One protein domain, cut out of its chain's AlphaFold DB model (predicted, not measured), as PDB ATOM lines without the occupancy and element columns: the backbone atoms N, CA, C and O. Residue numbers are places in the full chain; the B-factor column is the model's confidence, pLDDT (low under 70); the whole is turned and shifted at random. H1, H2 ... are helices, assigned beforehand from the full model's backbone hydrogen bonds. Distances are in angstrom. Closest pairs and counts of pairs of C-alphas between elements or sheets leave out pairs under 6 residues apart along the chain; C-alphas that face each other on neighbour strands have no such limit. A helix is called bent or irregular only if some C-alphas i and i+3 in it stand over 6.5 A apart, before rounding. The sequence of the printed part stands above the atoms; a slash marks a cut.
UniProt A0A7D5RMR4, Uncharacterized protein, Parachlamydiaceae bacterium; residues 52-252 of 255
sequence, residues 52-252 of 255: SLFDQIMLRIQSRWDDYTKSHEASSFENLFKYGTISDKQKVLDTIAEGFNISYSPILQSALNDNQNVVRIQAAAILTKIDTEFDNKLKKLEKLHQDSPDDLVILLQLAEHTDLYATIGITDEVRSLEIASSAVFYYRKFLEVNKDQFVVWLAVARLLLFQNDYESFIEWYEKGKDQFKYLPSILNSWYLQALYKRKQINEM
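What this domain is: This is residues 52 to 252 of the 255 residues of an uncharacterized protein of Parachlamydiaceae bacterium (UniProt A0A7D5RMR4). Helices fold back and forth in a zigzag of hairpins, with the long helix H5 joining two groups: H3 and H4 pack on its first part and H2 packs on H3 and H4, while H6 packs on its later part and leads on through H7, H8 and H9 to H10. H1 lies between the two groups, near H8 but touching no helix. The printed part has 201 residues with ten named helices, H1 to H10 in order, and no named strand; the class is all helix. H2 to H10 are an up-and-down bundle, each running against the one before it. The whole is compact, with a radius of gyration of the C-alphas of 19.0 A and spans of 56 by 46 by 31 A.

Where its parts are: H1 is residues 52 to 62, with C-alpha 52 at (31.382, -8.525, -60.042). H2 is residues 68 to 83, 24.3 A long; H3 is residues 86 to 98; H4 is residues 102 to 112, irregular, with C-alphas 103 and 106 7.1 A apart. H5, residues 117 to 147, is the longest at 45.2 A and begins at C-alpha 117 (46.660, -28.572, -40.166). H6 is residues 152 to 167, 22.4 A; H7 is residues 173 to 193, 31.1 A; H8 is residues 198 to 210; H9 is residues 214 to 227; H10 is residues 233 to 245, ending at C-alpha 245 (12.324, -10.357, -46.326).

How they stand to each other: H1 and H8 are close but not clearly touching, the closest C-alphas, Ile 61 and Val 199, being 8.0 A apart. H2 and H3 form a hairpin, closest at the C-alphas of Phe 81 and Lys 89, 5.0 A. H2 touches H4 at Ala 74 and Ser 103, closest C-alphas 6.1 A apart. Residues 119 to 129 of H5 touch H3, the same way at a shallow tilt of 10 degrees, closest C-alphas Ala 97 and Ile 126, 5.7 A. H4 and H5 form a hairpin at a steep tilt of 41 degrees, closest C-alphas Leu 112 and Arg 120, 4.6 A. Residues 134 to 145 of H5 touch H6 in a hairpin, closest C-alphas Leu 141 and Leu 158, 5.7 A. The hairpin of H6 and H7 has 35 pairs of C-alphas within 8 A, the closest Ala 166 and Ser 176, 4.4 A. H7 and H8 form a hairpin, closest C-alphas Val 184 and Val 204, 5.5 A. The hairpin of H8 and H9 has its closest C-alphas at Leu 208 and Phe 217, 5.5 A. H9 and H10 form a hairpin, closest C-alphas Tyr 214 and Ala 242, 5.0 A, at a tilt of 35.4 degrees, only just steep. H2 and H10 are apart. Each O i to N i+4 pair is within hydrogen-bond range in H1, H3, H5, H6, H8 and H10; the others have 11 of 12 in H2, 5 of 7 in H4, 16 of 17 in H7 and 9 of 10 in H9.

The domain as a whole: The two C-alphas farthest apart, Ser 87 and Asn 250, are 56.8 A from each other. The printed part has no cut, and the links between successive helices are tight. The mean pLDDT of the printed part is 86.1; residues 52 to 72 and 248 to 252 are under 70.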
ATOM      1  N   SER A  52      31.169  -9.220 -58.748       43.03
ATOM      2  CA  SER A  52      31.382  -8.525 -60.042       43.03
ATOM      3  C   SER A  52      30.952  -7.048 -60.224       43.03
ATOM      4  O   SER A  52      31.826  -6.208 -60.418       43.03
ATOM      5  N   LEU A  53      29.660  -6.671 -60.262       40.66
ATOM      6  CA  LEU A  53      29.269  -5.250 -60.462       40.66
ATOM      7  C   LEU A  53      29.457  -4.434 -59.175       40.66
ATOM      8  O   LEU A  53      29.872  -3.276 -59.200       40.66
ATOM      9  N   PHE A  54      29.158  -5.068 -58.051       47.31
ATOM     10  CA  PHE A  54      29.398  -4.559 -56.717       47.31
ATOM     11  C   PHE A  54      30.896  -4.474 -56.413       47.31
ATOM     12  O   PHE A  54      31.322  -3.444 -55.921       47.31
ATOM     13  N   ASP A  55      31.690  -5.463 -56.821       49.41
ATOM     14  CA  ASP A  55      33.146  -5.471 -56.859       49.41
ATOM     15  C   ASP A  55      33.651  -4.388 -57.790       49.41
ATOM     16  O   ASP A  55      34.631  -3.765 -57.467       49.41
ATOM     17  N   GLN A  56      33.012  -4.081 -58.917       49.53
ATOM     18  CA  GLN A  56      33.454  -2.976 -59.777       49.53
ATOM     19  C   GLN A  56      33.180  -1.603 -59.159       49.53
ATOM     20  O   GLN A  56      33.973  -0.680 -59.341       49.53
ATOM     21  N   ILE A  57      32.072  -1.445 -58.432       52.25
ATOM     22  CA  ILE A  57      31.764  -0.218 -57.684       52.25
ATOM     23  C   ILE A  57      32.648  -0.135 -56.435       52.25
ATOM     24  O   ILE A  57      33.205   0.927 -56.174       52.25
ATOM     25  N   MET A  58      32.865  -1.244 -55.728       51.53
ATOM     26  CA  MET A  58      33.772  -1.343 -54.589       51.53
ATOM     27  C   MET A  58      35.214  -1.163 -55.009       51.53
ATOM     28  O   MET A  58      35.876  -0.348 -54.408       51.53
ATOM     29  N   LEU A  59      35.679  -1.775 -56.092       49.69
ATOM     30  CA  LEU A  59      36.968  -1.501 -56.721       49.69
ATOM     31  C   LEU A  59      37.037  -0.056 -57.184       49.69
ATOM     32  O   LEU A  59      38.121   0.483 -57.225       49.69
ATOM     33  N   ARG A  60      35.942   0.633 -57.518       49.81
ATOM     34  CA  ARG A  60      35.993   2.073 -57.834       49.81
ATOM     35  C   ARG A  60      36.078   2.950 -56.578       49.81
ATOM     36  O   ARG A  60      36.707   4.001 -56.624       49.81
ATOM     37  N   ILE A  61      35.490   2.516 -55.467       53.03
ATOM     38  CA  ILE A  61      35.578   3.171 -54.152       53.03
ATOM     39  C   ILE A  61      36.940   2.863 -53.482       53.03
ATOM     40  O   ILE A  61      37.573   3.749 -52.918       53.03
ATOM     41  N   GLN A  62      37.443   1.638 -53.643       48.66
ATOM     42  CA  GLN A  62      38.694   1.078 -53.121       48.66
ATOM     43  C   GLN A  62      39.892   1.245 -54.065       48.66
ATOM     44  O   GLN A  62      41.013   1.181 -53.589       48.66
ATOM     45  N   SER A  63      39.733   1.523 -55.366       43.16
ATOM     46  CA  SER A  63      40.858   1.911 -56.261       43.16
ATOM     47  C   SER A  63      41.403   3.293 -55.931       43.16
ATOM     48  O   SER A  63      42.443   3.695 -56.444       43.16
ATOM     49  N   ARG A  64      40.758   4.002 -54.998       44.56
ATOM     50  CA  ARG A  64      41.399   5.093 -54.269       44.56
ATOM     51  C   ARG A  64      42.560   4.605 -53.376       44.56
ATOM     52  O   ARG A  64      43.333   5.436 -52.915       44.56
ATOM     53  N   TRP A  65      42.699   3.289 -53.177       46.16
ATOM     54  CA  TRP A  65      43.660   2.630 -52.291       46.16
ATOM     55  C   TRP A  65      44.493   1.484 -52.924       46.16
ATOM     56  O   TRP A  65      45.543   1.199 -52.359       46.16
ATOM     57  N   ASP A  66      44.136   0.861 -54.066       46.12
ATOM     58  CA  ASP A  66      44.951  -0.233 -54.656       46.12
ATOM     59  C   ASP A  66      44.987  -0.342 -56.204       46.12
ATOM     60  O   ASP A  66      43.991  -0.145 -56.902       46.12
ATOM     61  N   ASP A  67      46.178  -0.701 -56.707       53.41
ATOM     62  CA  ASP A  67      46.594  -0.865 -58.111       53.41
ATOM     63  C   ASP A  67      45.981  -2.097 -58.813       53.41
ATOM     64  O   ASP A  67      45.954  -3.203 -58.267       53.41
ATOM     65  N   TYR A  68      45.615  -1.943 -60.094       50.75
ATOM     66  CA  TYR A  68      45.081  -3.003 -60.974       50.75
ATOM     67  C   TYR A  68      45.962  -4.272 -61.029       50.75
ATOM     68  O   TYR A  68      45.453  -5.382 -61.197       50.75
ATOM     69  N   THR A  69      47.273  -4.134 -60.830       55.44
ATOM     70  CA  THR A  69      48.269  -5.218 -60.878       55.44
ATOM     71  C   THR A  69      48.037  -6.296 -59.813       55.44
ATOM     72  O   THR A  69      48.159  -7.484 -60.108       55.44
ATOM     73  N   LYS A  70      47.609  -5.914 -58.601       61.03
ATOM     74  CA  LYS A  70      47.414  -6.856 -57.481       61.03
ATOM     75  C   LYS A  70      46.225  -7.799 -57.695       61.03
ATOM     76  O   LYS A  70      46.230  -8.932 -57.222       61.03
ATOM     77  N   SER A  71      45.228  -7.371 -58.474       58.81
ATOM     78  CA  SER A  71      44.069  -8.212 -58.810       58.81
ATOM     79  C   SER A  71      44.449  -9.427 -59.672       58.81
ATOM     80  O   SER A  71      43.923 -10.522 -59.478       58.81
ATOM     81  N   HIS A  72      45.409  -9.262 -60.589       59.88
ATOM     82  CA  HIS A  72      45.902 -10.353 -61.432       59.88
ATOM     83  C   HIS A  72      46.737 -11.353 -60.623       59.88
ATOM     84  O   HIS A  72      46.597 -12.563 -60.815       59.88
ATOM     85  N   GLU A  73      47.542 -10.874 -59.671       70.88
ATOM     86  CA  GLU A  73      48.298 -11.730 -58.748       70.88
ATOM     87  C   GLU A  73      47.373 -12.583 -57.871       70.88
ATOM     88  O   GLU A  73      47.593 -13.789 -57.753       70.88
ATOM     89  N   ALA A  74      46.277 -12.009 -57.359       70.44
ATOM     90  CA  ALA A  74      45.285 -12.744 -56.572       70.44
ATOM     91  C   ALA A  74      44.695 -13.945 -57.329       70.44
ATOM     92  O   ALA A  74      44.618 -15.037 -56.771       70.44
ATOM     93  N   SER A  75      44.370 -13.792 -58.616       71.06
ATOM     94  CA  SER A  75      43.848 -14.898 -59.441       71.06
ATOM     95  C   SER A  75      44.872 -16.023 -59.671       71.06
ATOM     96  O   SER A  75      44.530 -17.210 -59.715       71.06
ATOM     97  N   SER A  76      46.159 -15.673 -59.776       80.62
ATOM     98  CA  SER A  76      47.247 -16.648 -59.875       80.62
ATOM     99  C   SER A  76      47.443 -17.380 -58.547       80.62
ATOM    100  O   SER A  76      47.614 -18.601 -58.529       80.62
ATOM    101  N   PHE A  77      47.380 -16.656 -57.428       86.50
ATOM    102  CA  PHE A  77      47.474 -17.235 -56.091       86.50
ATOM    103  C   PHE A  77      46.281 -18.112 -55.746       86.50
ATOM    104  O   PHE A  77      46.487 -19.148 -55.129       86.50
ATOM    105  N   GLU A  78      45.068 -17.786 -56.186       86.00
ATOM    106  CA  GLU A  78      43.895 -18.636 -55.974       86.00
ATOM    107  C   GLU A  78      44.079 -20.014 -56.626       86.00
ATOM    108  O   GLU A  78      43.875 -21.046 -55.986       86.00
ATOM    109  N   ASN A  79      44.552 -20.052 -57.876       86.81
ATOM    110  CA  ASN A  79      44.839 -21.309 -58.570       86.81
ATOM    111  C   ASN A  79      45.961 -22.097 -57.888       86.81
ATOM    112  O   ASN A  79      45.848 -23.310 -57.693       86.81
ATOM    113  N   LEU A  80      47.033 -21.406 -57.498       86.81
ATOM    114  CA  LEU A  80      48.165 -22.013 -56.808       86.81
ATOM    115  C   LEU A  80      47.763 -22.530 -55.422       86.81
ATOM    116  O   LEU A  80      48.214 -23.589 -55.005       86.81
ATOM    117  N   PHE A  81      46.848 -21.848 -54.738       89.56
ATOM    118  CA  PHE A  81      46.311 -22.288 -53.460       89.56
ATOM    119  C   PHE A  81      45.364 -23.485 -53.622       89.56
ATOM    120  O   PHE A  81      45.429 -24.436 -52.848       89.56
ATOM    121  N   LYS A  82      44.513 -23.491 -54.652       89.75
ATOM    122  CA  LYS A  82      43.521 -24.551 -54.886       89.75
ATOM    123  C   LYS A  82      44.137 -25.865 -55.367       89.75
ATOM    124  O   LYS A  82      43.693 -26.932 -54.947       89.75
ATOM    125  N   TYR A  83      45.140 -25.796 -56.242       89.50
ATOM    126  CA  TYR A  83      45.723 -26.969 -56.909       89.50
ATOM    127  C   TYR A  83      47.180 -27.250 -56.522       89.50
ATOM    128  O   TYR A  83      47.719 -28.287 -56.909       89.50
ATOM    129  N   GLY A  84      47.827 -26.346 -55.787       90.12
ATOM    130  CA  GLY A  84      49.235 -26.468 -55.424       90.12
ATOM    131  C   GLY A  84      49.507 -27.418 -54.263       90.12
ATOM    132  O   GLY A  84      48.614 -27.922 -53.572       90.12
ATOM    133  N   THR A  85      50.798 -27.661 -54.043       94.94
ATOM    134  CA  THR A  85      51.292 -28.463 -52.924       94.94
ATOM    135  C   THR A  85      51.158 -27.716 -51.595       94.94
ATOM    136  O   THR A  85      50.910 -26.513 -51.556       94.94
ATOM    137  N   ILE A  86      51.386 -28.410 -50.475       94.88
ATOM    138  CA  ILE A  86      51.436 -27.766 -49.151       94.88
ATOM    139  C   ILE A  86      52.461 -26.623 -49.149       94.88
ATOM    140  O   ILE A  86      52.148 -25.532 -48.693       94.88
ATOM    141  N   SER A  87      53.648 -26.842 -49.727       94.75
ATOM    142  CA  SER A  87      54.690 -25.811 -49.807       94.75
ATOM    143  C   SER A  87      54.243 -24.592 -50.618       94.75
ATOM    144  O   SER A  87      54.565 -23.467 -50.247       94.75
ATOM    145  N   ASP A  88      53.477 -24.801 -51.688       94.19
ATOM    146  CA  ASP A  88      52.946 -23.718 -52.520       94.19
ATOM    147  C   ASP A  88      51.919 -22.880 -51.753       94.19
ATOM    148  O   ASP A  88      52.015 -21.653 -51.732       94.19
ATOM    149  N   LYS A  89      51.003 -23.536 -51.029       95.81
ATOM    150  CA  LYS A  89      50.037 -22.863 -50.147       95.81
ATOM    151  C   LYS A  89      50.732 -22.021 -49.079       95.81
ATOM    152  O   LYS A  89      50.327 -20.889 -48.842       95.81
ATOM    153  N   GLN A  90      51.788 -22.550 -48.459       95.69
ATOM    154  CA  GLN A  90      52.546 -21.822 -47.439       95.69
ATOM    155  C   GLN A  90      53.228 -20.573 -48.008       95.69
ATOM    156  O   GLN A  90      53.153 -19.525 -47.381       95.69
ATOM    157  N   LYS A  91      53.797 -20.640 -49.221       94.50
ATOM    158  CA  LYS A  91      54.390 -19.464 -49.890       94.50
ATOM    159  C   LYS A  91      53.361 -18.379 -50.199       94.50
ATOM    160  O   LYS A  91      53.653 -17.194 -50.049       94.50
ATOM    161  N   VAL A  92      52.159 -18.772 -50.626       94.19
ATOM    162  CA  VAL A  92      51.051 -17.822 -50.828       94.19
ATOM    163  C   VAL A  92      50.700 -17.152 -49.508       94.19
ATOM    164  O   VAL A  92      50.605 -15.932 -49.452       94.19
ATOM    165  N   LEU A  93      50.566 -17.933 -48.434       95.19
ATOM    166  CA  LEU A  93      50.286 -17.402 -47.104       95.19
ATOM    167  C   LEU A  93      51.393 -16.462 -46.605       95.19
ATOM    168  O   LEU A  93      51.075 -15.401 -46.080       95.19
ATOM    169  N   ASP A  94      52.666 -16.786 -46.823       94.25
ATOM    170  CA  ASP A  94      53.785 -15.897 -46.483       94.25
ATOM    171  C   ASP A  94      53.697 -14.568 -47.247       94.25
ATOM    172  O   ASP A  94      53.825 -13.499 -46.653       94.25
ATOM    173  N   THR A  95      53.355 -14.617 -48.538       92.25
ATOM    174  CA  THR A  95      53.156 -13.411 -49.361       92.25
ATOM    175  C   THR A  95      51.999 -12.555 -48.832       92.25
ATOM    176  O   THR A  95      52.120 -11.336 -48.706       92.25
ATOM    177  N   ILE A  96      50.883 -13.187 -48.454       91.81
ATOM    178  CA  ILE A  96      49.741 -12.505 -47.827       91.81
ATOM    179  C   ILE A  96      50.156 -11.871 -46.488       91.81
ATOM    180  O   ILE A  96      49.715 -10.769 -46.166       91.81
ATOM    181  N   ALA A  97      51.014 -12.540 -45.714       92.19
ATOM    182  CA  ALA A  97      51.499 -12.055 -44.425       92.19
ATOM    183  C   ALA A  97      52.420 -10.828 -44.543       92.19
ATOM    184  O   ALA A  97      52.479 -10.018 -43.610       92.19
ATOM    185  N   GLU A  98      53.162 -10.711 -45.647       90.19
ATOM    186  CA  GLU A  98      54.057  -9.587 -45.946       90.19
ATOM    187  C   GLU A  98      53.296  -8.339 -46.403       90.19
ATOM    188  O   GLU A  98      53.663  -7.225 -46.028       90.19
ATOM    189  N   GLY A  99      52.224  -8.520 -47.175       87.00
ATOM    190  CA  GLY A  99      51.438  -7.421 -47.724       87.00
ATOM    191  C   GLY A  99      50.006  -7.837 -48.006       87.00
ATOM    192  O   GLY A  99      49.665  -8.201 -49.131       87.00
ATOM    193  N   PHE A 100      49.154  -7.754 -46.986       86.81
ATOM    194  CA  PHE A 100      47.749  -8.096 -47.139       86.81
ATOM    195  C   PHE A 100      47.033  -7.112 -48.075       86.81
ATOM    196  O   PHE A 100      47.150  -5.893 -47.952       86.81
ATOM    197  N   ASN A 101      46.251  -7.672 -48.994       84.62
ATOM    198  CA  ASN A 101      45.349  -6.960 -49.880       84.62
ATOM    199  C   ASN A 101      43.973  -7.632 -49.807       84.62
ATOM    200  O   ASN A 101      43.873  -8.847 -49.642       84.62
ATOM    201  N   ILE A 102      42.917  -6.838 -49.958       82.06
ATOM    202  CA  ILE A 102      41.518  -7.271 -49.836       82.06
ATOM    203  C   ILE A 102      41.189  -8.414 -50.809       82.06
ATOM    204  O   ILE A 102      40.443  -9.327 -50.464       82.06
ATOM    205  N   SER A 103      41.794  -8.429 -52.001       83.00
ATOM    206  CA  SER A 103      41.629  -9.509 -52.981       83.00
ATOM    207  C   SER A 103      42.148 -10.867 -52.488       83.00
ATOM    208  O   SER A 103      41.790 -11.892 -53.063       83.00
ATOM    209  N   TYR A 104      42.951 -10.910 -51.421       87.94
ATOM    210  CA  TYR A 104      43.425 -12.150 -50.801       87.94
ATOM    211  C   TYR A 104      42.483 -12.700 -49.722       87.94
ATOM    212  O   TYR A 104      42.684 -13.834 -49.280       87.94
ATOM    213  N   SER A 105      41.441 -11.964 -49.310       86.88
ATOM    214  CA  SER A 105      40.489 -12.428 -48.288       86.88
ATOM    215  C   SER A 105      39.870 -13.798 -48.591       86.88
ATOM    216  O   SER A 105      39.884 -14.643 -47.693       86.88
ATOM    217  N   PRO A 106      39.402 -14.101 -49.823       86.94
ATOM    218  CA  PRO A 106      38.831 -15.416 -50.125       86.94
ATOM    219  C   PRO A 106      39.853 -16.551 -49.982       86.94
ATOM    220  O   PRO A 106      39.525 -17.631 -49.489       86.94
ATOM    221  N   ILE A 107      41.112 -16.298 -50.359       91.12
ATOM    222  CA  ILE A 107      42.210 -17.264 -50.219       91.12
ATOM    223  C   ILE A 107      42.470 -17.530 -48.735       91.12
ATOM    224  O   ILE A 107      42.555 -18.687 -48.324       91.12
ATOM    225  N   LEU A 108      42.536 -16.478 -47.916       91.69
ATOM    226  CA  LEU A 108      42.742 -16.603 -46.474       91.69
ATOM    227  C   LEU A 108      41.589 -17.362 -45.797       91.69
ATOM    228  O   LEU A 108      41.834 -18.248 -44.979       91.69
ATOM    229  N   GLN A 109      40.339 -17.090 -46.179       91.12
ATOM    230  CA  GLN A 109      39.165 -17.822 -45.688       91.12
ATOM    231  C   GLN A 109      39.173 -19.297 -46.106       91.12
ATOM    232  O   GLN A 109      38.849 -20.178 -45.303       91.12
ATOM    233  N   SER A 110      39.580 -19.589 -47.343       91.81
ATOM    234  CA  SER A 110      39.780 -20.964 -47.805       91.81
ATOM    235  C   SER A 110      40.865 -21.666 -46.983       91.81
ATOM    236  O   SER A 110      40.675 -22.802 -46.550       91.81
ATOM    237  N   ALA A 111      41.959 -20.962 -46.676       95.00
ATOM    238  CA  ALA A 111      43.079 -21.483 -45.902       95.00
ATOM    239  C   ALA A 111      42.714 -21.849 -44.456       95.00
ATOM    240  O   ALA A 111      43.203 -22.854 -43.937       95.00
ATOM    241  N   LEU A 112      41.821 -21.089 -43.812       93.75
ATOM    242  CA  LEU A 112      41.305 -21.403 -42.470       93.75
ATOM    243  C   LEU A 112      40.550 -22.741 -42.427       93.75
ATOM    244  O   LEU A 112      40.536 -23.410 -41.395       93.75
ATOM    245  N   ASN A 113      39.974 -23.148 -43.559       94.00
ATOM    246  CA  ASN A 113      39.220 -24.389 -43.722       94.00
ATOM    247  C   ASN A 113      40.006 -25.476 -44.480       94.00
ATOM    248  O   ASN A 113      39.435 -26.500 -44.860       94.00
ATOM    249  N   ASP A 114      41.308 -25.275 -44.711       96.44
ATOM    250  CA  ASP A 114      42.137 -26.208 -45.472       96.44
ATOM    251  C   ASP A 114      42.213 -27.582 -44.791       96.44
ATOM    252  O   ASP A 114      42.157 -27.694 -43.564       96.44
ATOM    253  N   ASN A 115      42.377 -28.658 -45.562       95.00
ATOM    254  CA  ASN A 115      42.476 -30.002 -44.994       95.00
ATOM    255  C   ASN A 115      43.776 -30.215 -44.190       95.00
ATOM    256  O   ASN A 115      43.787 -31.005 -43.240       95.00
ATOM    257  N   GLN A 116      44.847 -29.479 -44.497       96.44
ATOM    258  CA  GLN A 116      46.132 -29.577 -43.814       96.44
ATOM    259  C   GLN A 116      46.190 -28.698 -42.566       96.44
ATOM    260  O   GLN A 116      45.988 -27.487 -42.613       96.44
ATOM    261  N   ASN A 117      46.581 -29.295 -41.437       96.94
ATOM    262  CA  ASN A 117      46.660 -28.572 -40.166       96.94
ATOM    263  C   ASN A 117      47.674 -27.418 -40.186       96.94
ATOM    264  O   ASN A 117      47.415 -26.364 -39.619       96.94
ATOM    265  N   VAL A 118      48.812 -27.609 -40.862       97.38
ATOM    266  CA  VAL A 118      49.861 -26.582 -40.960       97.38
ATOM    267  C   VAL A 118      49.370 -25.324 -41.684       97.38
ATOM    268  O   VAL A 118      49.663 -24.218 -41.240       97.38
ATOM    269  N   VAL A 119      48.559 -25.491 -42.734       97.31
ATOM    270  CA  VAL A 119      47.984 -24.388 -43.517       97.31
ATOM    271  C   VAL A 119      46.964 -23.622 -42.676       97.31
ATOM    272  O   VAL A 119      47.048 -22.399 -42.593       97.31
ATOM    273  N   ARG A 120      46.070 -24.326 -41.962       97.44
ATOM    274  CA  ARG A 120      45.088 -23.691 -41.064       97.44
ATOM    275  C   ARG A 120      45.744 -22.882 -39.947       97.44
ATOM    276  O   ARG A 120      45.318 -21.766 -39.670       97.44
ATOM    277  N   ILE A 121      46.780 -23.435 -39.307       97.88
ATOM    278  CA  ILE A 121      47.501 -22.752 -38.220       97.88
ATOM    279  C   ILE A 121      48.180 -21.480 -38.741       97.88
ATOM    280  O   ILE A 121      48.068 -20.428 -38.113       97.88
ATOM    281  N   GLN A 122      48.852 -21.559 -39.893       97.69
ATOM    282  CA  GLN A 122      49.497 -20.397 -40.506       97.69
ATOM    283  C   GLN A 122      48.466 -19.334 -40.907       97.69
ATOM    284  O   GLN A 122      48.651 -18.161 -40.591       97.69
ATOM    285  N   ALA A 123      47.349 -19.739 -41.514       97.00
ATOM    286  CA  ALA A 123      46.252 -18.841 -41.864       97.00
ATOM    287  C   ALA A 123      45.664 -18.133 -40.634       97.00
ATOM    288  O   ALA A 123      45.464 -16.923 -40.669       97.00
ATOM    289  N   ALA A 124      45.454 -18.847 -39.523       96.69
ATOM    290  CA  ALA A 124      44.964 -18.255 -38.278       96.69
ATOM    291  C   ALA A 124      45.941 -17.217 -37.695       96.69
ATOM    292  O   ALA A 124      45.518 -16.152 -37.241       96.69
ATOM    293  N   ALA A 125      47.248 -17.495 -37.743       97.62
ATOM    294  CA  ALA A 125      48.274 -16.551 -37.300       97.62
ATOM    295  C   ALA A 125      48.296 -15.280 -38.167       97.62
ATOM    296  O   ALA A 125      48.362 -14.169 -37.639       97.62
ATOM    297  N   ILE A 126      48.187 -15.437 -39.489       96.50
ATOM    298  CA  ILE A 126      48.103 -14.321 -40.440       96.50
ATOM    299  C   ILE A 126      46.836 -13.503 -40.196       96.50
ATOM    300  O   ILE A 126      46.913 -12.282 -40.094       96.50
ATOM    301  N   LEU A 127      45.692 -14.167 -40.022       95.19
ATOM    302  CA  LEU A 127      44.422 -13.521 -39.708       95.19
ATOM    303  C   LEU A 127      44.524 -12.671 -38.437       95.19
ATOM    304  O   LEU A 127      44.127 -11.513 -38.446       95.19
ATOM    305  N   THR A 128      45.114 -13.215 -37.368       95.75
ATOM    306  CA  THR A 128      45.309 -12.485 -36.103       95.75
ATOM    307  C   THR A 128      46.203 -11.258 -36.286       95.75
ATOM    308  O   THR A 128      45.927 -10.199 -35.719       95.75
ATOM    309  N   LYS A 129      47.269 -11.373 -37.091       95.56
ATOM    310  CA  LYS A 129      48.142 -10.239 -37.419       95.56
ATOM    311  C   LYS A 129      47.363  -9.144 -38.155       95.56
ATOM    312  O   LYS A 129      47.418  -7.993 -37.733       95.56
ATOM    313  N   ILE A 130      46.615  -9.507 -39.199       93.94
ATOM    314  CA  ILE A 130      45.804  -8.567 -39.986       93.94
ATOM    315  C   ILE A 130      44.744  -7.906 -39.094       93.94
ATOM    316  O   ILE A 130      44.657  -6.683 -39.070       93.94
ATOM    317  N   ASP A 131      43.998  -8.680 -38.301       94.38
ATOM    318  CA  ASP A 131      42.988  -8.154 -37.370       94.38
ATOM    319  C   ASP A 131      43.588  -7.116 -36.408       94.38
ATOM    320  O   ASP A 131      43.048  -6.023 -36.230       94.38
ATOM    321  N   THR A 132      44.775  -7.406 -35.868       95.25
ATOM    322  CA  THR A 132      45.514  -6.487 -34.990       95.25
ATOM    323  C   THR A 132      45.927  -5.199 -35.714       95.25
ATOM    324  O   THR A 132      45.883  -4.113 -35.134       95.25
ATOM    325  N   GLU A 133      46.347  -5.277 -36.977       93.88
ATOM    326  CA  GLU A 133      46.700  -4.099 -37.781       93.88
ATOM    327  C   GLU A 133      45.477  -3.218 -38.079       93.88
ATOM    328  O   GLU A 133      45.558  -1.990 -37.946       93.88
ATOM    329  N   PHE A 134      44.338  -3.830 -38.411       94.50
ATOM    330  CA  PHE A 134      43.068  -3.133 -38.625       94.50
ATOM    331  C   PHE A 134      42.572  -2.438 -37.355       94.50
ATOM    332  O   PHE A 134      42.215  -1.256 -37.411       94.50
ATOM    333  N   ASP A 135      42.616  -3.122 -36.213       95.94
ATOM    334  CA  ASP A 135      42.245  -2.573 -34.907       95.94
ATOM    335  C   ASP A 135      43.158  -1.402 -34.497       95.94
ATOM    336  O   ASP A 135      42.695  -0.337 -34.085       95.94
ATOM    337  N   ASN A 136      44.471  -1.534 -34.702       97.31
ATOM    338  CA  ASN A 136      45.420  -0.451 -34.434       97.31
ATOM    339  C   ASN A 136      45.174   0.778 -35.318       97.31
ATOM    340  O   ASN A 136      45.320   1.913 -34.853       97.31
ATOM    341  N   LYS A 137      44.833   0.582 -36.596       95.75
ATOM    342  CA  LYS A 137      44.486   1.686 -37.500       95.75
ATOM    343  C   LYS A 137      43.163   2.339 -37.096       95.75
ATOM    344  O   LYS A 137      43.102   3.567 -37.097       95.75
ATOM    345  N   LEU A 138      42.168   1.552 -36.686       96.56
ATOM    346  CA  LEU A 138      40.897   2.058 -36.170       96.56
ATOM    347  C   LEU A 138      41.125   2.983 -34.969       96.56
ATOM    348  O   LEU A 138      40.774   4.156 -35.035       96.56
ATOM    349  N   LYS A 139      41.847   2.513 -33.945       98.06
ATOM    350  CA  LYS A 139      42.188   3.306 -32.748       98.06
ATOM    351  C   LYS A 139      42.912   4.613 -33.074       98.06
ATOM    352  O   LYS A 139      42.690   5.635 -32.425       98.06
ATOM    353  N   LYS A 140      43.803   4.604 -34.074       97.88
ATOM    354  CA  LYS A 140      44.490   5.820 -34.537       97.88
ATOM    355  C   LYS A 140      43.515   6.809 -35.174       97.88
ATOM    356  O   LYS A 140      43.588   7.991 -34.856       97.88
ATOM    357  N   LEU A 141      42.626   6.342 -36.051       96.00
ATOM    358  CA  LEU A 141      41.623   7.185 -36.707       96.00
ATOM    359  C   LEU A 141      40.600   7.735 -35.706       96.00
ATOM    360  O   LEU A 141      40.274   8.915 -35.767       96.00
ATOM    361  N   GLU A 142      40.157   6.926 -34.744       97.50
ATOM    362  CA  GLU A 142      39.276   7.368 -33.658       97.50
ATOM    363  C   GLU A 142      39.926   8.471 -32.825       97.50
ATOM    364  O   GLU A 142      39.292   9.486 -32.548       97.50
ATOM    365  N   LYS A 143      41.206   8.312 -32.471       97.81
ATOM    366  CA  LYS A 143      41.952   9.348 -31.754       97.81
ATOM    367  C   LYS A 143      42.066  10.637 -32.571       97.81
ATOM    368  O   LYS A 143      41.819  11.712 -32.041       97.81
ATOM    369  N   LEU A 144      42.397  10.535 -33.857       97.00
ATOM    370  CA  LEU A 144      42.454  11.697 -34.749       97.00
ATOM    371  C   LEU A 144      41.096  12.405 -34.846       97.00
ATOM    372  O   LEU A 144      41.044  13.631 -34.834       97.00
ATOM    373  N   HIS A 145      39.998  11.648 -34.893       96.31
ATOM    374  CA  HIS A 145      38.653  12.214 -34.891       96.31
ATOM    375  C   HIS A 145      38.311  12.881 -33.551       96.31
ATOM    376  O   HIS A 145      37.710  13.947 -33.542       96.31
ATOM    377  N   GLN A 146      38.730  12.309 -32.419       96.75
ATOM    378  CA  GLN A 146      38.572  12.944 -31.103       96.75
ATOM    379  C   GLN A 146      39.344  14.266 -31.005       96.75
ATOM    380  O   GLN A 146      38.820  15.239 -30.466       96.75
ATOM    381  N   ASP A 147      40.562  14.310 -31.548       97.56
ATOM    382  CA  ASP A 147      41.411  15.505 -31.564       97.56
ATOM    383  C   ASP A 147      40.904  16.566 -32.566       97.56
ATOM    384  O   ASP A 147      41.221  17.750 -32.441       97.56
ATOM    385  N   SER A 148      40.124  16.172 -33.579       95.75
ATOM    386  CA  SER A 148      39.561  17.064 -34.606       95.75
ATOM    387  C   SER A 148      38.167  16.600 -35.077       95.75
ATOM    388  O   SER A 148      38.034  16.075 -36.186       95.75
ATOM    389  N   PRO A 149      37.106  16.809 -34.268       93.81
ATOM    390  CA  PRO A 149      35.775  16.243 -34.535       93.81
ATOM    391  C   PRO A 149      35.097  16.760 -35.806       93.81
ATOM    392  O   PRO A 149      34.328  16.036 -36.434       93.81
ATOM    393  N   ASP A 150      35.401  17.997 -36.199       93.44
ATOM    394  CA  ASP A 150      34.786  18.655 -37.356       93.44
ATOM    395  C   ASP A 150      35.538  18.386 -38.674       93.44
ATOM    396  O   ASP A 150      35.124  18.852 -39.739       93.44
ATOM    397  N   ASP A 151      36.646  17.634 -38.634       92.94
ATOM    398  CA  ASP A 151      37.393  17.280 -39.840       92.94
ATOM    399  C   ASP A 151      36.674  16.166 -40.618       92.94
ATOM    400  O   ASP A 151      36.751  14.970 -40.310       92.94
ATOM    401  N   LEU A 152      35.984  16.581 -41.681       91.56
ATOM    402  CA  LEU A 152      35.235  15.694 -42.568       91.56
ATOM    403  C   LEU A 152      36.120  14.684 -43.307       91.56
ATOM    404  O   LEU A 152      35.620  13.632 -43.708       91.56
ATOM    405  N   VAL A 153      37.410  14.976 -43.505       90.50
ATOM    406  CA  VAL A 153      38.346  14.041 -44.143       90.50
ATOM    407  C   VAL A 153      38.632  12.884 -43.197       90.50
ATOM    408  O   VAL A 153      38.556  11.728 -43.612       90.50
ATOM    409  N   ILE A 154      38.899  13.181 -41.925       91.75
ATOM    410  CA  ILE A 154      39.134  12.161 -40.895       91.75
ATOM    411  C   ILE A 154      37.865  11.336 -40.670       91.75
ATOM    412  O   ILE A 154      37.935  10.109 -40.626       91.75
ATOM    413  N   LEU A 155      36.701  11.987 -40.597       94.06
ATOM    414  CA  LEU A 155      35.414  11.307 -40.447       94.06
ATOM    415  C   LEU A 155      35.144  10.328 -41.599       94.06
ATOM    416  O   LEU A 155      34.726   9.196 -41.361       94.06
ATOM    417  N   LEU A 156      35.415  10.740 -42.842       90.88
ATOM    418  CA  LEU A 156      35.259   9.868 -44.003       90.88
ATOM    419  C   LEU A 156      36.257   8.705 -43.976       90.88
ATOM    420  O   LEU A 156      35.858   7.571 -44.208       90.88
ATOM    421  N   GLN A 157      37.528   8.950 -43.643       89.06
ATOM    422  CA  GLN A 157      38.533   7.886 -43.521       89.06
ATOM    423  C   GLN A 157      38.178   6.870 -42.430       89.06
ATOM    424  O   GLN A 157      38.404   5.672 -42.603       89.06
ATOM    425  N   LEU A 158      37.621   7.336 -41.312       93.56
ATOM    426  CA  LEU A 158      37.139   6.481 -40.234       93.56
ATOM    427  C   LEU A 158      35.959   5.619 -40.702       93.56
ATOM    428  O   LEU A 158      35.945   4.414 -40.445       93.56
ATOM    429  N   ALA A 159      35.017   6.204 -41.446       93.19
ATOM    430  CA  ALA A 159      33.897   5.479 -42.040       93.19
ATOM    431  C   ALA A 159      34.359   4.432 -43.073       93.19
ATOM    432  O   ALA A 159      33.946   3.281 -43.004       93.19
ATOM    433  N   GLU A 160      35.269   4.797 -43.980       89.81
ATOM    434  CA  GLU A 160      35.828   3.895 -45.000       89.81
ATOM    435  C   GLU A 160      36.609   2.731 -44.368       89.81
ATOM    436  O   GLU A 160      36.493   1.583 -44.801       89.81
ATOM    437  N   HIS A 161      37.397   3.002 -43.322       91.88
ATOM    438  CA  HIS A 161      38.162   1.965 -42.627       91.88
ATOM    439  C   HIS A 161      37.260   1.005 -41.850       91.88
ATOM    440  O   HIS A 161      37.468  -0.204 -41.916       91.88
ATOM    441  N   THR A 162      36.258   1.521 -41.135       94.88
ATOM    442  CA  THR A 162      35.295   0.689 -40.390       94.88
ATOM    443  C   THR A 162      34.431  -0.147 -41.329       94.88
ATOM    444  O   THR A 162      34.259  -1.339 -41.098       94.88
ATOM    445  N   ASP A 163      33.963   0.434 -42.432       93.88
ATOM    446  CA  ASP A 163      33.260  -0.274 -43.501       93.88
ATOM    447  C   ASP A 163      34.071  -1.483 -43.993       93.88
ATOM    448  O   ASP A 163      33.586  -2.625 -43.988       93.88
ATOM    449  N   LEU A 164      35.323  -1.232 -44.387       89.19
ATOM    450  CA  LEU A 164      36.193  -2.280 -44.892       89.19
ATOM    451  C   LEU A 164      36.417  -3.354 -43.828       89.19
ATOM    452  O   LEU A 164      36.286  -4.540 -44.114       89.19
ATOM    453  N   TYR A 165      36.728  -2.940 -42.602       92.50
ATOM    454  CA  TYR A 165      37.012  -3.858 -41.509       92.50
ATOM    455  C   TYR A 165      35.818  -4.767 -41.190       92.50
ATOM    456  O   TYR A 165      35.996  -5.964 -40.975       92.50
ATOM    457  N   ALA A 166      34.598  -4.231 -41.243       92.19
ATOM    458  CA  ALA A 166      33.390  -5.021 -41.056       92.19
ATOM    459  C   ALA A 166      33.197  -6.062 -42.168       92.19
ATOM    460  O   ALA A 166      32.811  -7.197 -41.901       92.19
ATOM    461  N   THR A 167      33.453  -5.688 -43.421       87.12
ATOM    462  CA  THR A 167      32.978  -6.458 -44.584       87.12
ATOM    463  C   THR A 167      34.025  -7.376 -45.206       87.12
ATOM    464  O   THR A 167      33.682  -8.272 -45.969       87.12
ATOM    465  N   ILE A 168      35.297  -7.213 -44.841       85.12
ATOM    466  CA  ILE A 168      36.411  -8.008 -45.368       85.12
ATOM    467  C   ILE A 168      36.423  -9.469 -44.881       85.12
ATOM    468  O   ILE A 168      37.157 -10.293 -45.427       85.12
ATOM    469  N   GLY A 169      35.611  -9.796 -43.868       86.12
ATOM    470  CA  GLY A 169      35.406 -11.165 -43.391       86.12
ATOM    471  C   GLY A 169      36.585 -11.740 -42.608       86.12
ATOM    472  O   GLY A 169      36.841 -12.942 -42.699       86.12
ATOM    473  N   ILE A 170      37.318 -10.884 -41.882       85.19
ATOM    474  CA  ILE A 170      38.429 -11.285 -41.000       85.19
ATOM    475  C   ILE A 170      38.039 -11.375 -39.517       85.19
ATOM    476  O   ILE A 170      38.793 -11.927 -38.719       85.19
ATOM    477  N   THR A 171      36.879 -10.834 -39.148       88.25
ATOM    478  CA  THR A 171      36.323 -10.880 -37.790       88.25
ATOM    479  C   THR A 171      35.170 -11.877 -37.715       88.25
ATOM    480  O   THR A 171      34.608 -12.267 -38.739       88.25
ATOM    481  N   ASP A 172      34.776 -12.262 -36.503       90.31
ATOM    482  CA  ASP A 172      33.519 -12.982 -36.296       90.31
ATOM    483  C   ASP A 172      32.300 -12.110 -36.658       90.31
ATOM    484  O   ASP A 172      32.390 -10.883 -36.758       90.31
ATOM    485  N   GLU A 173      31.157 -12.764 -36.868       89.31
ATOM    486  CA  GLU A 173      29.920 -12.129 -37.335       89.31
ATOM    487  C   GLU A 173      29.412 -11.050 -36.371       89.31
ATOM    488  O   GLU A 173      29.035  -9.964 -36.809       89.31
ATOM    489  N   VAL A 174      29.448 -11.303 -35.059       94.00
ATOM    490  CA  VAL A 174      28.944 -10.350 -34.059       94.00
ATOM    491  C   VAL A 174      29.783  -9.077 -34.090       94.00
ATOM    492  O   VAL A 174      29.241  -7.982 -34.254       94.00
ATOM    493  N   ARG A 175      31.111  -9.217 -34.032       94.19
ATOM    494  CA  ARG A 175      32.036  -8.083 -34.115       94.19
ATOM    495  C   ARG A 175      31.926  -7.346 -35.450       94.19
ATOM    496  O   ARG A 175      31.957  -6.119 -35.480       94.19
ATOM    497  N   SER A 176      31.760  -8.074 -36.552       93.81
ATOM    498  CA  SER A 176      31.562  -7.489 -37.881       93.81
ATOM    499  C   SER A 176      30.324  -6.580 -37.927       93.81
ATOM    500  O   SER A 176      30.406  -5.451 -38.415       93.81
ATOM    501  N   LEU A 177      29.198  -7.017 -37.353       94.50
ATOM    502  CA  LEU A 177      27.959  -6.234 -37.294       94.50
ATOM    503  C   LEU A 177      28.081  -4.980 -36.409       94.50
ATOM    504  O   LEU A 177      27.524  -3.928 -36.747       94.50
ATOM    505  N   GLU A 178      28.829  -5.059 -35.307       96.56
ATOM    506  CA  GLU A 178      29.138  -3.907 -34.445       96.56
ATOM    507  C   GLU A 178      29.991  -2.861 -35.181       96.56
ATOM    508  O   GLU A 178      29.671  -1.665 -35.182       96.56
ATOM    509  N   ILE A 179      31.040  -3.303 -35.881       96.12
ATOM    510  CA  ILE A 179      31.896  -2.419 -36.682       96.12
ATOM    511  C   ILE A 179      31.091  -1.809 -37.841       96.12
ATOM    512  O   ILE A 179      31.183  -0.603 -38.082       96.12
ATOM    513  N   ALA A 180      30.239  -2.594 -38.510       95.94
ATOM    514  CA  ALA A 180      29.348  -2.101 -39.563       95.94
ATOM    515  C   ALA A 180      28.401  -1.005 -39.046       95.94
ATOM    516  O   ALA A 180      28.174  -0.010 -39.737       95.94
ATOM    517  N   SER A 181      27.902  -1.135 -37.812       97.75
ATOM    518  CA  SER A 181      27.029  -0.125 -37.193       97.75
ATOM    519  C   SER A 181      27.770   1.195 -37.005       97.75
ATOM    520  O   SER A 181      27.220   2.268 -37.262       97.75
ATOM    521  N   SER A 182      29.042   1.111 -36.619       97.44
ATOM    522  CA  SER A 182      29.923   2.272 -36.490       97.44
ATOM    523  C   SER A 182      30.174   2.933 -37.850       97.44
ATOM    524  O   SER A 182      30.057   4.151 -37.972       97.44
ATOM    525  N   ALA A 183      30.409   2.146 -38.903       97.19
ATOM    526  CA  ALA A 183      30.563   2.661 -40.264       97.19
ATOM    527  C   ALA A 183      29.309   3.410 -40.749       97.19
ATOM    528  O   ALA A 183      29.405   4.536 -41.245       97.19
ATOM    529  N   VAL A 184      28.115   2.837 -40.540       97.81
ATOM    530  CA  VAL A 184      26.831   3.499 -40.842       97.81
ATOM    531  C   VAL A 184      26.709   4.820 -40.090       97.81
ATOM    532  O   VAL A 184      26.315   5.827 -40.683       97.81
ATOM    533  N   PHE A 185      27.060   4.838 -38.802       97.50
ATOM    534  CA  PHE A 185      27.036   6.050 -37.989       97.50
ATOM    535  C   PHE A 185      27.941   7.147 -38.573       97.50
ATOM    536  O   PHE A 185      27.469   8.265 -38.801       97.50
ATOM    537  N   TYR A 186      29.203   6.835 -38.879       96.94
ATOM    538  CA  TYR A 186      30.155   7.820 -39.399       96.94
ATOM    539  C   TYR A 186      29.782   8.329 -40.795       96.94
ATOM    540  O   TYR A 186      29.825   9.536 -41.039       96.94
ATOM    541  N   TYR A 187      29.330   7.455 -41.699       97.19
ATOM    542  CA  TYR A 187      28.851   7.892 -43.012       97.19
ATOM    543  C   TYR A 187      27.610   8.780 -42.916       97.19
ATOM    544  O   TYR A 187      27.524   9.791 -43.615       97.19
ATOM    545  N   ARG A 188      26.652   8.452 -42.039       96.88
ATOM    546  CA  ARG A 188      25.476   9.305 -41.811       96.88
ATOM    547  C   ARG A 188      25.887  10.679 -41.286       96.88
ATOM    548  O   ARG A 188      25.403  11.676 -41.812       96.88
ATOM    549  N   LYS A 189      26.826  10.740 -40.335       96.44
ATOM    550  CA  LYS A 189      27.406  12.000 -39.842       96.44
ATOM    551  C   LYS A 189      28.056  12.817 -40.956       96.44
ATOM    552  O   LYS A 189      27.823  14.015 -41.054       96.44
ATOM    553  N   PHE A 190      28.805  12.173 -41.844       95.81
ATOM    554  CA  PHE A 190      29.405  12.844 -42.996       95.81
ATOM    555  C   PHE A 190      28.344  13.415 -43.962       95.81
ATOM    556  O   PHE A 190      28.482  14.539 -44.452       95.81
ATOM    557  N   LEU A 191      27.257  12.675 -44.202       95.12
ATOM    558  CA  LEU A 191      26.147  13.095 -45.067       95.12
ATOM    559  C   LEU A 191      25.295  14.228 -44.476       95.12
ATOM    560  O   LEU A 191      24.634  14.929 -45.241       95.12
ATOM    561  N   GLU A 192      25.314  14.452 -43.156       95.38
ATOM    562  CA  GLU A 192      24.660  15.621 -42.542       95.38
ATOM    563  C   GLU A 192      25.217  16.934 -43.120       95.38
ATOM    564  O   GLU A 192      24.459  17.885 -43.338       95.38
ATOM    565  N   VAL A 193      26.520  16.958 -43.430       94.56
ATOM    566  CA  VAL A 193      27.219  18.111 -44.017       94.56
ATOM    567  C   VAL A 193      27.262  18.028 -45.545       94.56
ATOM    568  O   VAL A 193      26.981  19.013 -46.226       94.56
ATOM    569  N   ASN A 194      27.554  16.848 -46.099       90.31
ATOM    570  CA  ASN A 194      27.736  16.637 -47.537       90.31
ATOM    571  C   ASN A 194      26.607  15.793 -48.145       90.31
ATOM    572  O   ASN A 194      26.818  14.646 -48.542       90.31
ATOM    573  N   LYS A 195      25.407  16.371 -48.240       89.12
ATOM    574  CA  LYS A 195      24.186  15.640 -48.622       89.12
ATOM    575  C   LYS A 195      24.272  14.980 -50.002       89.12
ATOM    576  O   LYS A 195      23.839  13.845 -50.152       89.12
ATOM    577  N   ASP A 196      24.906  15.616 -50.983       84.88
ATOM    578  CA  ASP A 196      24.884  15.151 -52.382       84.88
ATOM    579  C   ASP A 196      25.918  14.057 -52.711       84.88
ATOM    580  O   ASP A 196      26.141  13.713 -53.875       84.88
ATOM    581  N   GLN A 197      26.564  13.475 -51.697       84.69
ATOM    582  CA  GLN A 197      27.581  12.438 -51.875       84.69
ATOM    583  C   GLN A 197      26.935  11.065 -52.080       84.69
ATOM    584  O   GLN A 197      26.905  10.220 -51.184       84.69
ATOM    585  N   PHE A 198      26.444  10.829 -53.299       85.81
ATOM    586  CA  PHE A 198      25.748   9.596 -53.681       85.81
ATOM    587  C   PHE A 198      26.543   8.316 -53.358       85.81
ATOM    588  O   PHE A 198      25.970   7.326 -52.915       85.81
ATOM    589  N   VAL A 199      27.869   8.337 -53.533       84.25
ATOM    590  CA  VAL A 199      28.739   7.185 -53.232       84.25
ATOM    591  C   VAL A 199      28.682   6.809 -51.749       84.25
ATOM    592  O   VAL A 199      28.538   5.636 -51.413       84.25
ATOM    593  N   VAL A 200      28.733   7.805 -50.863       88.69
ATOM    594  CA  VAL A 200      28.641   7.597 -49.412       88.69
ATOM    595  C   VAL A 200      27.233   7.154 -49.018       88.69
ATOM    596  O   VAL A 200      27.061   6.248 -48.205       88.69
ATOM    597  N   TRP A 201      26.212   7.738 -49.644       92.06
ATOM    598  CA  TRP A 201      24.826   7.318 -49.451       92.06
ATOM    599  C   TRP A 201      24.616   5.843 -49.824       92.06
ATOM    600  O   TRP A 201      23.950   5.106 -49.093       92.06
ATOM    601  N   LEU A 202      25.226   5.391 -50.925       88.75
ATOM    602  CA  LEU A 202      25.170   4.003 -51.379       88.75
ATOM    603  C   LEU A 202      25.909   3.061 -50.418       88.75
ATOM    604  O   LEU A 202      25.430   1.955 -50.166       88.75
ATOM    605  N   ALA A 203      27.036   3.500 -49.846       88.06
ATOM    606  CA  ALA A 203      27.768   2.737 -48.835       88.06
ATOM    607  C   ALA A 203      26.908   2.468 -47.589       88.06
ATOM    608  O   ALA A 203      26.875   1.334 -47.107       88.06
ATOM    609  N   VAL A 204      26.135   3.463 -47.130       95.50
ATOM    610  CA  VAL A 204      25.154   3.282 -46.044       95.50
ATOM    611  C   VAL A 204      24.094   2.258 -46.434       95.50
ATOM    612  O   VAL A 204      23.861   1.317 -45.682       95.50
ATOM    613  N   ALA A 205      23.481   2.401 -47.612       92.88
ATOM    614  CA  ALA A 205      22.440   1.486 -48.081       92.88
ATOM    615  C   ALA A 205      22.931   0.025 -48.081       92.88
ATOM    616  O   ALA A 205      22.271  -0.877 -47.570       92.88
ATOM    617  N   ARG A 206      24.144  -0.199 -48.583       92.12
ATOM    618  CA  ARG A 206      24.798  -1.508 -48.582       92.12
ATOM    619  C   ARG A 206      25.037  -2.054 -47.174       92.12
ATOM    620  O   ARG A 206      24.776  -3.230 -46.941       92.12
ATOM    621  N   LEU A 207      25.543  -1.235 -46.254       92.75
ATOM    622  CA  LEU A 207      25.805  -1.669 -44.879       92.75
ATOM    623  C   LEU A 207      24.512  -2.052 -44.149       92.75
ATOM    624  O   LEU A 207      24.505  -3.042 -43.429       92.75
ATOM    625  N   LEU A 208      23.404  -1.350 -44.393       95.19
ATOM    626  CA  LEU A 208      22.103  -1.714 -43.816       95.19
ATOM    627  C   LEU A 208      21.640  -3.102 -44.285       95.19
ATOM    628  O   LEU A 208      21.169  -3.901 -43.479       95.19
ATOM    629  N   LEU A 209      21.836  -3.431 -45.566       90.50
ATOM    630  CA  LEU A 209      21.563  -4.780 -46.077       90.50
ATOM    631  C   LEU A 209      22.503  -5.823 -45.480       90.50
ATOM    632  O   LEU A 209      22.043  -6.896 -45.101       90.50
ATOM    633  N   PHE A 210      23.798  -5.506 -45.383       88.38
ATOM    634  CA  PHE A 210      24.801  -6.374 -44.762       88.38
ATOM    635  C   PHE A 210      24.415  -6.739 -43.322       88.38
ATOM    636  O   PHE A 210      24.578  -7.879 -42.900       88.38
ATOM    637  N   GLN A 211      23.823  -5.793 -42.595       91.19
ATOM    638  CA  GLN A 211      23.343  -5.983 -41.229       91.19
ATOM    639  C   GLN A 211      21.973  -6.665 -41.129       91.19
ATOM    640  O   GLN A 211      21.480  -6.882 -40.024       91.19
ATOM    641  N   ASN A 212      21.340  -6.995 -42.259       91.38
ATOM    642  CA  ASN A 212      19.946  -7.436 -42.337       91.38
ATOM    643  C   ASN A 212      18.942  -6.431 -41.733       91.38
ATOM    644  O   ASN A 212      17.815  -6.803 -41.397       91.38
ATOM    645  N   ASP A 213      19.314  -5.151 -41.634       94.06
ATOM    646  CA  ASP A 213      18.429  -4.065 -41.212       94.06
ATOM    647  C   ASP A 213      17.600  -3.569 -42.406       94.06
ATOM    648  O   ASP A 213      17.781  -2.479 -42.960       94.06
ATOM    649  N   TYR A 214      16.689  -4.437 -42.844       93.25
ATOM    650  CA  TYR A 214      15.835  -4.191 -44.002       93.25
ATOM    651  C   TYR A 214      14.882  -3.007 -43.790       93.25
ATOM    652  O   TYR A 214      14.497  -2.360 -44.760       93.25
ATOM    653  N   GLU A 215      14.495  -2.719 -42.546       93.88
ATOM    654  CA  GLU A 215      13.604  -1.603 -42.222       93.88
ATOM    655  C   GLU A 215      14.312  -0.265 -42.424       93.88
ATOM    656  O   GLU A 215      13.857   0.545 -43.234       93.88
ATOM    657  N   SER A 216      15.480  -0.079 -41.802       95.50
ATOM    658  CA  SER A 216      16.290   1.114 -42.045       95.50
ATOM    659  C   SER A 216      16.690   1.234 -43.510       95.50
ATOM    660  O   SER A 216      16.774   2.349 -44.021       95.50
ATOM    661  N   PHE A 217      16.952   0.116 -44.201       95.81
ATOM    662  CA  PHE A 217      17.264   0.133 -45.629       95.81
ATOM    663  C   PHE A 217      16.108   0.688 -46.467       95.81
ATOM    664  O   PHE A 217      16.345   1.544 -47.314       95.81
ATOM    665  N   ILE A 218      14.877   0.220 -46.237       94.56
ATOM    666  CA  ILE A 218      13.680   0.690 -46.948       94.56
ATOM    667  C   ILE A 218      13.513   2.195 -46.739       94.56
ATOM    668  O   ILE A 218      13.426   2.940 -47.712       94.56
ATOM    669  N   GLU A 219      13.568   2.665 -45.492       95.00
ATOM    670  CA  GLU A 219      13.487   4.099 -45.198       95.00
ATOM    671  C   GLU A 219      14.607   4.900 -45.866       95.00
ATOM    672  O   GLU A 219      14.394   6.019 -46.338       95.00
ATOM    673  N   TRP A 220      15.821   4.345 -45.878       95.38
ATOM    674  CA  TRP A 220      16.967   4.965 -46.523       95.38
ATOM    675  C   TRP A 220      16.726   5.084 -48.023       95.38
ATOM    676  O   TRP A 220      16.810   6.188 -48.548       95.38
ATOM    677  N   TYR A 221      16.342   3.992 -48.689       93.88
ATOM    678  CA  TYR A 221      16.027   3.942 -50.116       93.88
ATOM    679  C   TYR A 221      14.940   4.946 -50.514       93.88
ATOM    680  O   TYR A 221      15.125   5.692 -51.478       93.88
ATOM    681  N   GLU A 222      13.851   5.027 -49.745       93.56
ATOM    682  CA  GLU A 222      12.765   5.982 -49.979       93.56
ATOM    683  C   GLU A 222      13.266   7.434 -49.947       93.56
ATOM    684  O   GLU A 222      13.021   8.183 -50.892       93.56
ATOM    685  N   LYS A 223      14.087   7.803 -48.952       93.31
ATOM    686  CA  LYS A 223      14.738   9.129 -48.903       93.31
ATOM    687  C   LYS A 223      15.615   9.392 -50.130       93.31
ATOM    688  O   LYS A 223      15.693  10.519 -50.613       93.31
ATOM    689  N   GLY A 224      16.273   8.355 -50.645       91.81
ATOM    690  CA  GLY A 224      17.107   8.440 -51.841       91.81
ATOM    691  C   GLY A 224      16.331   8.797 -53.106       91.81
ATOM    692  O   GLY A 224      16.874   9.510 -53.945       91.81
ATOM    693  N   LYS A 225      15.075   8.350 -53.244       90.81
ATOM    694  CA  LYS A 225      14.229   8.682 -54.406       90.81
ATOM    695  C   LYS A 225      13.885  10.167 -54.461       90.81
ATOM    696  O   LYS A 225      13.855  10.742 -55.544       90.81
ATOM    697  N   ASP A 226      13.662  10.775 -53.300       89.38
ATOM    698  CA  ASP A 226      13.390  12.209 -53.202       89.38
ATOM    699  C   ASP A 226      14.663  13.041 -53.408       89.38
ATOM    700  O   ASP A 226      14.630  14.127 -53.984       89.38
ATOM    701  N   GLN A 227      15.800  12.526 -52.934       89.38
ATOM    702  CA  GLN A 227      17.071  13.241 -52.936       89.38
ATOM    703  C   GLN A 227      17.823  13.155 -54.273       89.38
ATOM    704  O   GLN A 227      18.453  14.128 -54.693       89.38
ATOM    705  N   PHE A 228      17.782  12.008 -54.951       87.38
ATOM    706  CA  PHE A 228      18.540  11.757 -56.172       87.38
ATOM    707  C   PHE A 228      17.610  11.543 -57.361       87.38
ATOM    708  O   PHE A 228      16.710  10.711 -57.338       87.38
ATOM    709  N   LYS A 229      17.896  12.239 -58.465       85.44
ATOM    710  CA  LYS A 229      17.102  12.145 -59.700       85.44
ATOM    711  C   LYS A 229      17.073  10.730 -60.294       85.44
ATOM    712  O   LYS A 229      16.108  10.363 -60.958       85.44
ATOM    713  N   TYR A 230      18.149   9.969 -60.102       82.00
ATOM    714  CA  TYR A 230      18.293   8.619 -60.628       82.00
ATOM    715  C   TYR A 230      18.983   7.731 -59.599       82.00
ATOM    716  O   TYR A 230      20.091   8.037 -59.161       82.00
ATOM    717  N   LEU A 231      18.342   6.611 -59.269       80.75
ATOM    718  CA  LEU A 231      18.942   5.533 -58.494       80.75
ATOM    719  C   LEU A 231      19.394   4.409 -59.443       80.75
ATOM    720  O   LEU A 231      18.661   4.061 -60.374       80.75
ATOM    721  N   PRO A 232      20.592   3.831 -59.245       78.12
ATOM    722  CA  PRO A 232      21.034   2.646 -59.967       78.12
ATOM    723  C   PRO A 232      20.046   1.486 -59.828       78.12
ATOM    724  O   PRO A 232      19.527   1.234 -58.744       78.12
ATOM    725  N   SER A 233      19.861   0.716 -60.901       78.44
ATOM    726  CA  SER A 233      18.934  -0.425 -60.925       78.44
ATOM    727  C   SER A 233      19.214  -1.475 -59.845       78.44
ATOM    728  O   SER A 233      18.280  -2.111 -59.367       78.44
ATOM    729  N   ILE A 234      20.473  -1.626 -59.417       78.56
ATOM    730  CA  ILE A 234      20.851  -2.548 -58.337       78.56
ATOM    731  C   ILE A 234      20.162  -2.213 -57.005       78.56
ATOM    732  O   ILE A 234      19.780  -3.123 -56.274       78.56
ATOM    733  N   LEU A 235      19.913  -0.928 -56.718       82.75
ATOM    734  CA  LEU A 235      19.170  -0.525 -55.524       82.75
ATOM    735  C   LEU A 235      17.715  -0.996 -55.580       82.75
ATOM    736  O   LEU A 235      17.172  -1.380 -54.551       82.75
ATOM    737  N   ASN A 236      17.103  -1.037 -56.768       84.75
ATOM    738  CA  ASN A 236      15.744  -1.556 -56.931       84.75
ATOM    739  C   ASN A 236      15.700  -3.056 -56.620       84.75
ATOM    740  O   ASN A 236      14.768  -3.528 -55.975       84.75
ATOM    741  N   SER A 237      16.723  -3.809 -57.039       84.62
ATOM    742  CA  SER A 237      16.842  -5.231 -56.700       84.62
ATOM    743  C   SER A 237      16.963  -5.441 -55.191       84.62
ATOM    744  O   SER A 237      16.253  -6.274 -54.631       84.62
ATOM    745  N   TRP A 238      17.802  -4.651 -54.518       87.88
ATOM    746  CA  TRP A 238      17.939  -4.695 -53.060       87.88
ATOM    747  C   TRP A 238      16.664  -4.268 -52.325       87.88
ATOM    748  O   TRP A 238      16.300  -4.864 -51.317       87.88
ATOM    749  N   TYR A 239      15.939  -3.284 -52.855       89.69
ATOM    750  CA  TYR A 239      14.648  -2.848 -52.327       89.69
ATOM    751  C   TYR A 239      13.587  -3.941 -52.394       89.69
ATOM    752  O   TYR A 239      12.946  -4.244 -51.388       89.69
ATOM    753  N   LEU A 240      13.461  -4.614 -53.539       86.88
ATOM    754  CA  LEU A 240      12.565  -5.762 -53.679       86.88
ATOM    755  C   LEU A 240      12.947  -6.901 -52.723       86.88
ATOM    756  O   LEU A 240      12.067  -7.518 -52.120       86.88
ATOM    757  N   GLN A 241      14.247  -7.154 -52.545       85.00
ATOM    758  CA  GLN A 241      14.747  -8.132 -51.580       85.00
ATOM    759  C   GLN A 241      14.370  -7.753 -50.138       85.00
ATOM    760  O   GLN A 241      13.869  -8.604 -49.399       85.00
ATOM    761  N   ALA A 242      14.556  -6.493 -49.739       89.81
ATOM    762  CA  ALA A 242      14.215  -6.002 -48.405       89.81
ATOM    763  C   ALA A 242      12.703  -6.105 -48.121       89.81
ATOM    764  O   ALA A 242      12.307  -6.641 -47.081       89.81
ATOM    765  N   LEU A 243      11.854  -5.696 -49.073       87.25
ATOM    766  CA  LEU A 243      10.391  -5.836 -48.982       87.25
ATOM    767  C   LEU A 243       9.957  -7.300 -48.838       87.25
ATOM    768  O   LEU A 243       9.105  -7.630 -48.004       87.25
ATOM    769  N   TYR A 244      10.573  -8.195 -49.619       83.00
ATOM    770  CA  TYR A 244      10.321  -9.631 -49.536       83.00
ATOM    771  C   TYR A 244      10.656 -10.185 -48.150       83.00
ATOM    772  O   TYR A 244       9.824 -10.848 -47.525       83.00
ATOM    773  N   LYS A 245      11.857  -9.883 -47.638       80.94
ATOM    774  CA  LYS A 245      12.324 -10.357 -46.326       80.94
ATOM    775  C   LYS A 245      11.462  -9.816 -45.180       80.94
ATOM    776  O   LYS A 245      11.230 -10.542 -44.213       80.94
ATOM    777  N   ARG A 246      10.874  -8.620 -45.323       83.06
ATOM    778  CA  ARG A 246       9.867  -8.068 -44.395       83.06
ATOM    779  C   ARG A 246       8.467  -8.679 -44.506       83.06
ATOM    780  O   ARG A 246       7.600  -8.326 -43.706       83.06
ATOM    781  N   LYS A 247       8.217  -9.585 -45.460       73.25
ATOM    782  CA  LYS A 247       6.885 -10.137 -45.784       73.25
ATOM    783  C   LYS A 247       5.846  -9.060 -46.145       73.25
ATOM    784  O   LYS A 247       4.646  -9.330 -46.109       73.25
ATOM    785  N   GLN A 248       6.282  -7.861 -46.533       61.69
ATOM    786  CA  GLN A 248       5.420  -6.777 -47.017       61.69
ATOM    787  C   GLN A 248       5.149  -6.964 -48.517       61.69
ATOM    788  O   GLN A 248       5.523  -6.158 -49.361       61.69
ATOM    789  N   ILE A 249       4.495  -8.077 -48.861       54.53
ATOM    790  CA  ILE A 249       4.267  -8.497 -50.256       54.53
ATOM    791  C   ILE A 249       3.336  -7.521 -51.009       54.53
ATOM    792  O   ILE A 249       3.413  -7.416 -52.231       54.53
ATOM    793  N   ASN A 250       2.492  -6.763 -50.302       51.94
ATOM    794  CA  ASN A 250       1.510  -5.865 -50.924       51.94
ATOM    795  C   ASN A 250       2.139  -4.679 -51.679       51.94
ATOM    796  O   ASN A 250       1.525  -4.182 -52.619       51.94
ATOM    797  N   GLU A 251       3.350  -4.249 -51.319       53.56
ATOM    798  CA  GLU A 251       4.055  -3.137 -51.983       53.56
ATOM    799  C   GLU A 251       4.891  -3.593 -53.192       53.56
ATOM    800  O   GLU A 251       5.358  -2.772 -53.976       53.56
ATOM    801  N   MET A 252       5.040  -4.907 -53.393       49.56
ATOM    802  CA  MET A 252       5.857  -5.485 -54.467       49.56
ATOM    803  C   MET A 252       5.203  -5.373 -55.859       49.56
ATOM    804  O   MET A 252       5.895  -5.478 -56.867       49.56
TER     805      MET A 252